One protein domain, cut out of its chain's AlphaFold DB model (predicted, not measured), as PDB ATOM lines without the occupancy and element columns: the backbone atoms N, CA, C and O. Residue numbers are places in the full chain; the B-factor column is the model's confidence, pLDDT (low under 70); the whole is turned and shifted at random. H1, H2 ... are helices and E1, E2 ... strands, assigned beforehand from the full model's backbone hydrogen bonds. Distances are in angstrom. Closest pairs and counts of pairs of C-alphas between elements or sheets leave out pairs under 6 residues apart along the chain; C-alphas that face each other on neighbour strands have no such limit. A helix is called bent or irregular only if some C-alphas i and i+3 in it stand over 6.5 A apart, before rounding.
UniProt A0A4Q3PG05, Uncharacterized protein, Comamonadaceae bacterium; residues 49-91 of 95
ATOM      1  N   PHE A  49      19.929 -31.025  21.324       94.00
ATOM      2  CA  PHE A  49      18.783 -30.221  21.736       94.00
ATOM      3  C   PHE A  49      17.720 -31.075  22.431       94.00
ATOM      4  O   PHE A  49      17.778 -32.300  22.461       94.00
ATOM      5  N   THR A  50      16.718 -30.398  22.983       95.50
ATOM      6  CA  THR A  50      15.537 -31.024  23.573       95.50
ATOM      7  C   THR A  50      14.300 -30.346  23.011       95.50
ATOM      8  O   THR A  50      14.244 -29.118  22.921       95.50
ATOM      9  N   ILE A  51      13.300 -31.141  22.649       95.75
ATOM     10  CA  ILE A  51      11.981 -30.654  22.257       95.75
ATOM     11  C   ILE A  51      11.085 -30.751  23.482       95.75
ATOM     12  O   ILE A  51      11.002 -31.802  24.108       95.75
ATOM     13  N   GLY A  52      10.417 -29.658  23.828       95.19
ATOM     14  CA  GLY A  52       9.492 -29.628  24.949       95.19
ATOM     15  C   GLY A  52       8.092 -29.230  24.523       95.19
ATOM     16  O   GLY A  52       7.899 -28.464  23.575       95.19
ATOM     17  N   ALA A  53       7.114 -29.708  25.282       93.38
ATOM     18  CA  ALA A  53       5.775 -29.142  25.274       93.38
ATOM     19  C   ALA A  53       5.799 -27.643  25.643       93.38
ATOM     20  O   ALA A  53       6.710 -27.205  26.352       93.38
ATOM     21  N   PRO A  54       4.767 -26.853  25.287       89.56
ATOM     22  CA  PRO A  54       4.690 -25.438  25.666       89.56
ATOM     23  C   PRO A  54       4.841 -25.158  27.170       89.56
ATOM     24  O   PRO A  54       5.325 -24.092  27.543       89.56
ATOM     25  N   TYR A  55       4.444 -26.104  28.030       91.44
ATOM     26  CA  TYR A  55       4.555 -25.996  29.489       91.44
ATOM     27  C   TYR A  55       5.656 -26.877  30.087       91.44
ATOM     28  O   TYR A  55       5.750 -26.978  31.308       91.44
ATOM     29  N   LEU A  56       6.500 -27.477  29.239       91.00
ATOM     30  CA  LEU A  56       7.572 -28.399  29.627       91.00
ATOM     31  C   LEU A  56       7.083 -29.578  30.484       91.00
ATOM     32  O   LEU A  56       7.828 -30.115  31.300       91.00
ATOM     33  N   ASP A  57       5.831 -29.987  30.296       95.38
ATOM     34  CA  ASP A  57       5.246 -31.169  30.922       95.38
ATOM     35  C   ASP A  57       5.771 -32.470  30.304       95.38
ATOM     36  O   ASP A  57       5.722 -33.510  30.941       95.38
ATOM     37  N   TRP A  58       6.361 -32.429  29.115       96.88
ATOM     38  CA  TRP A  58       7.182 -33.521  28.605       96.88
ATOM     39  C   TRP A  58       8.363 -32.979  27.815       96.88
ATOM     40  O   TRP A  58       8.312 -31.866  27.278       96.88
ATOM     41  N   LEU A  59       9.419 -33.787  27.747       97.44
ATOM     42  CA  LEU A  59      10.618 -33.514  26.966       97.44
ATOM     43  C   LEU A  59      10.956 -34.722  26.095       97.44
ATOM     44  O   LEU A  59      10.872 -35.858  26.553       97.44
ATOM     45  N   TYR A  60      11.361 -34.458  24.860       96.44
ATOM     46  CA  TYR A  60      11.921 -35.423  23.927       96.44
ATOM     47  C   TYR A  60      13.378 -35.042  23.656       96.44
ATOM     48  O   TYR A  60      13.664 -33.933  23.193       96.44
ATOM     49  N   CYS A  61      14.290 -35.949  23.984       95.94
ATOM     50  CA  CYS A  61      15.734 -35.749  23.966       95.94
ATOM     51  C   CYS A  61      16.358 -36.688  22.927       95.94
ATOM     52  O   CYS A  61      16.734 -37.803  23.294       95.94
ATOM     53  N   PRO A  62      16.423 -36.287  21.645       95.69
ATOM     54  CA  PRO A  62      17.027 -37.106  20.604       95.69
ATOM     55  C   PRO A  62      18.549 -37.171  20.741       95.69
ATOM     56  O   PRO A  62      19.186 -36.227  21.211       95.69
ATOM     57  N   TYR A  63      19.109 -38.283  20.282       92.31
ATOM     58  CA  TYR A  63      20.542 -38.540  20.164       92.31
ATOM     59  C   TYR A  63      20.795 -39.560  19.042       92.31
ATOM     60  O   TYR A  63      19.848 -40.132  18.494       92.31
ATOM     61  N   ASP A  64      22.061 -39.809  18.703       91.56
ATOM     62  CA  ASP A  64      22.423 -40.855  17.739       91.56
ATOM     63  C   ASP A  64      21.883 -42.224  18.193       91.56
ATOM     64  O   ASP A  64      22.214 -42.733  19.266       91.56
ATOM     65  N   GLY A  65      21.011 -42.804  17.368       85.69
ATOM     66  CA  GLY A  65      20.410 -44.113  17.602       85.69
ATOM     67  C   GLY A  65      19.100 -44.121  18.394       85.69
ATOM     68  O   GLY A  65      18.517 -45.196  18.542       85.69
ATOM     69  N   GLY A  66      18.581 -42.981  18.866       91.12
ATOM     70  CA  GLY A  66      17.310 -42.982  19.597       91.12
ATOM     71  C   GLY A  66      16.899 -41.654  20.222       91.12
ATOM     72  O   GLY A  66      17.248 -40.568  19.760       91.12
ATOM     73  N   ALA A  67      16.081 -41.750  21.267       93.38
ATOM     74  CA  ALA A  67      15.683 -40.610  22.071       93.38
ATOM     75  C   ALA A  67      15.189 -41.051  23.446       93.38
ATOM     76  O   ALA A  67      14.535 -42.087  23.582       93.38
ATOM     77  N   ASP A  68      15.389 -40.184  24.432       93.62
ATOM     78  CA  ASP A  68      14.735 -40.310  25.729       93.62
ATOM     79  C   ASP A  68      13.478 -39.442  25.777       93.62
ATOM     80  O   ASP A  68      13.451 -38.319  25.267       93.62
ATOM     81  N   VAL A  69      12.436 -39.941  26.448       95.25
ATOM     82  CA  VAL A  69      11.216 -39.172  26.723       95.25
ATOM     83  C   VAL A  69      11.046 -39.008  28.225       95.25
ATOM     84  O   VAL A  69      10.843 -39.981  28.952       95.25
ATOM     85  N   LEU A  70      11.108 -37.764  28.697       96.38
ATOM     86  CA  LEU A  70      10.905 -37.424  30.100       96.38
ATOM     87  C   LEU A  70       9.452 -37.002  30.298       96.38
ATOM     88  O   LEU A  70       8.963 -36.093  29.626       96.38
ATOM     89  N   LEU A  71       8.776 -37.664  31.237       97.25
ATOM     90  CA  LEU A  71       7.368 -37.445  31.569       97.25
ATOM     91  C   LEU A  71       7.206 -37.109  33.060       97.25
ATOM     92  O   LEU A  71       8.059 -37.500  33.863       97.25
ATOM     93  N   PRO A  72       6.114 -36.428  33.462       96.81
ATOM     94  CA  PRO A  72       5.930 -35.946  34.833       96.81
ATOM     95  C   PRO A  72       5.836 -37.064  35.869       96.81
ATOM     96  O   PRO A  72       6.134 -36.851  37.046       96.81
ATOM     97  N   SER A  73       5.394 -38.252  35.454       97.44
ATOM     98  CA  SER A  73       5.197 -39.388  36.343       97.44
ATOM     99  C   SER A  73       5.625 -40.717  35.726       97.44
ATOM    100  O   SER A  73       5.595 -40.928  34.512       97.44
ATOM    101  N   ALA A  74       5.954 -41.669  36.603       97.56
ATOM    102  CA  ALA A  74       6.219 -43.049  36.208       97.56
ATOM    103  C   ALA A  74       5.004 -43.701  35.526       97.56
ATOM    104  O   ALA A  74       5.179 -44.466  34.590       97.56
ATOM    105  N   ALA A  75       3.780 -43.361  35.946       98.06
ATOM    106  CA  ALA A  75       2.564 -43.912  35.351       98.06
ATOM    107  C   ALA A  75       2.396 -43.485  33.883       98.06
ATOM    108  O   ALA A  75       2.040 -44.304  33.039       98.06
ATOM    109  N   GLU A  76       2.684 -42.220  33.568       97.69
ATOM    110  CA  GLU A  76       2.659 -41.715  32.191       97.69
ATOM    111  C   GLU A  76       3.777 -42.329  31.352       97.69
ATOM    112  O   GLU A  76       3.525 -42.756  30.226       97.69
ATOM    113  N   ARG A  77       4.988 -42.437  31.915       96.25
ATOM    114  CA  ARG A  77       6.111 -43.132  31.273       96.25
ATOM    115  C   ARG A  77       5.751 -44.572  30.928       96.25
ATOM    116  O   ARG A  77       5.933 -44.981  29.787       96.25
ATOM    117  N   ASP A  78       5.213 -45.326  31.880       96.50
ATOM    118  CA  ASP A  78       4.879 -46.739  31.687       96.50
ATOM    119  C   ASP A  78       3.747 -46.909  30.665       96.50
ATOM    120  O   ASP A  78       3.772 -47.831  29.849       96.50
ATOM    121  N   ALA A  79       2.779 -45.986  30.646       97.25
ATOM    122  CA  ALA A  79       1.726 -45.962  29.637       97.25
ATOM    123  C   ALA A  79       2.263 -45.651  28.229       97.25
ATOM    124  O   ALA A  79       1.805 -46.259  27.260       97.25
ATOM    125  N   LEU A  80       3.223 -44.727  28.103       95.94
ATOM    126  CA  LEU A  80       3.887 -44.431  26.831       95.94
ATOM    127  C   LEU A  80       4.718 -45.634  26.361       95.94
ATOM    128  O   LEU A  80       4.579 -46.060  25.216       95.94
ATOM    129  N   MET A  81       5.500 -46.223  27.266       94.25
ATOM    130  CA  MET A  81       6.309 -47.417  27.023       94.25
ATOM    131  C   MET A  81       5.454 -48.587  26.524       94.25
ATOM    132  O   MET A  81       5.794 -49.227  25.536       94.25
ATOM    133  N   ALA A  82       4.306 -48.846  27.159       96.12
ATOM    134  CA  ALA A  82       3.391 -49.903  26.731       96.12
ATOM    135  C   ALA A  82       2.748 -49.620  25.362       96.12
ATOM    136  O   ALA A  82       2.472 -50.552  24.608       96.12
ATOM    137  N   ARG A  83       2.492 -48.346  25.039       97.06
ATOM    138  CA  ARG A  83       1.901 -47.931  23.758       97.06
ATOM    139  C   ARG A  83       2.878 -48.068  22.590       97.06
ATOM    140  O   ARG A  83       2.433 -48.391  21.495       97.06
ATOM    141  N   HIS A  84       4.162 -47.822  22.838       94.31
ATOM    142  CA  HIS A  84       5.241 -47.832  21.846       94.31
ATOM    143  C   HIS A  84       6.288 -48.895  22.186       94.31
ATOM    144  O   HIS A  84       7.492 -48.648  22.151       94.31
ATOM    145  N   ALA A  85       5.828 -50.088  22.570       92.62
ATOM    146  CA  ALA A  85       6.714 -51.177  22.974       92.62
ATOM    147  C   ALA A  85       7.667 -51.611  21.844       92.62
ATOM    148  O   ALA A  85       8.733 -52.155  22.113       92.62
ATOM    149  N   ASP A  86       7.291 -51.352  20.590       92.12
ATOM    150  CA  ASP A  86       8.086 -51.582  19.385       92.12
ATOM    151  C   ASP A  86       9.256 -50.600  19.211       92.12
ATOM    152  O   ASP A  86      10.154 -50.876  18.422       92.12
ATOM    153  N   TRP A  87       9.266 -49.479  19.938       89.81
ATOM    154  CA  TRP A  87      10.347 -48.486  19.890       89.81
ATOM    155  C   TRP A  87      11.432 -48.735  20.934       89.81
ATOM    156  O   TRP A  87      12.493 -48.118  20.881       89.81
ATOM    157  N   LEU A  88      11.167 -49.604  21.912       89.25
ATOM    158  CA  LEU A  88      12.112 -49.868  22.985       89.25
ATOM    159  C   LEU A  88      13.322 -50.619  22.452       89.25
ATOM    160  O   LEU A  88      13.189 -51.573  21.680       89.25
ATOM    161  N   SER A  89      14.499 -50.214  22.928       83.62
ATOM    162  CA  SER A  89      15.708 -50.971  22.657       83.62
ATOM    163  C   SER A  89      15.542 -52.413  23.155       83.62
ATOM    164  O   SER A  89      15.060 -52.635  24.270       83.62
ATOM    165  N   PRO A  90      15.957 -53.414  22.360       84.69
ATOM    166  CA  PRO A  90      16.034 -54.790  22.827       84.69
ATOM    167  C   PRO A  90      17.161 -54.999  23.855       84.69
ATOM    168  O   PRO A  90      17.265 -56.088  24.423       84.69
ATOM    169  N   HIS A  91      18.027 -54.004  24.069       82.81
ATOM    170  CA  HIS A  91      19.134 -54.087  25.006       82.81
ATOM    171  C   HIS A  91      18.650 -53.899  26.462       82.81
ATOM    172  O   HIS A  91      17.873 -52.982  26.736       82.81
TER     173      HIS A  91
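AT A GLANCE: This is residues 49 to 91 of the 95 residues of an uncharacterized protein of Comamonadaceae bacterium (UniProt A0A4Q3PG05). This is a small flat domain: a two-stranded hairpin, E1 and E2, with one helix, H1, past its open end on the E2 side, while the first printed stretch runs beside E1 and pairs with it briefly at residues 51 to 52. After H1 the last stretch, residues 84 to 91, turns back on the E2 side of the hairpin. The printed part has 43 residues, with the named elements E1, E2 and H1 in that order along the chain; the sheet's order is E1 - E2, antiparallel. The class is mixed, helices and strands, though under half of the residues are in named elements. The whole is only just compact, close to loose, with a radius of gyration of the C-alphas of 10.9 A and spans of 31 by 26 by 12 A.

HOW THE PARTS SIT: Begin at Phe 49 and go on to residues 51 to 52, a short pairing, antiparallel, with residues 59 to 60 of E1, which is residues 59 to 63. Next comes E2, residues 66 to 70, the antiparallel neighbour of E1 at 159 degrees between their directions; the two form a hairpin. Look at C-alphas 62 and 67, which face each other at 4.0 A, and at 59 and 70, which face each other at 5.0 A. Across this pair, N 61 and O 68 are within hydrogen-bond range at 2.8 A, and so are N 70 and O 59 at 2.9 A. Then look at H1, residues 74 to 83: its closest C-alphas to E2 are those of Arg 77 and Leu 70, 7.5 A apart, and the two centres are 12.5 A apart. E1 and H1 are apart, with no C-alpha of the one within 8 A of the other. In H1 every O i to N i+4 pair is within hydrogen-bond range, and the helix is not bent.

IN THESE COORDINATES: Find C-alpha 59 at (10.618, -33.514, 26.966); from there E1 runs through residue 63, 13.0 A from first to last C-alpha. E2 begins at C-alpha 66, at (17.310, -42.982, 19.597), and covers 13.5 A to C-alpha 70. H1 covers 14.1 A from C-alpha 74 and ends at C-alpha 83, at (1.901, -47.931, 23.758).

THE WHOLE: The two C-alphas farthest apart are those of Pro 54 and His 91, at 32.1 A. From Phe 49 to His 91, the first and last printed C-alphas, the distance is 24.1 A. The printed part has no cut. The links from E1 to E2 and from E2 to H1 are both tight, with 2 and 3 residues between the elements. The mean pLDDT of the printed part is 93.7, and no printed residue is under 70.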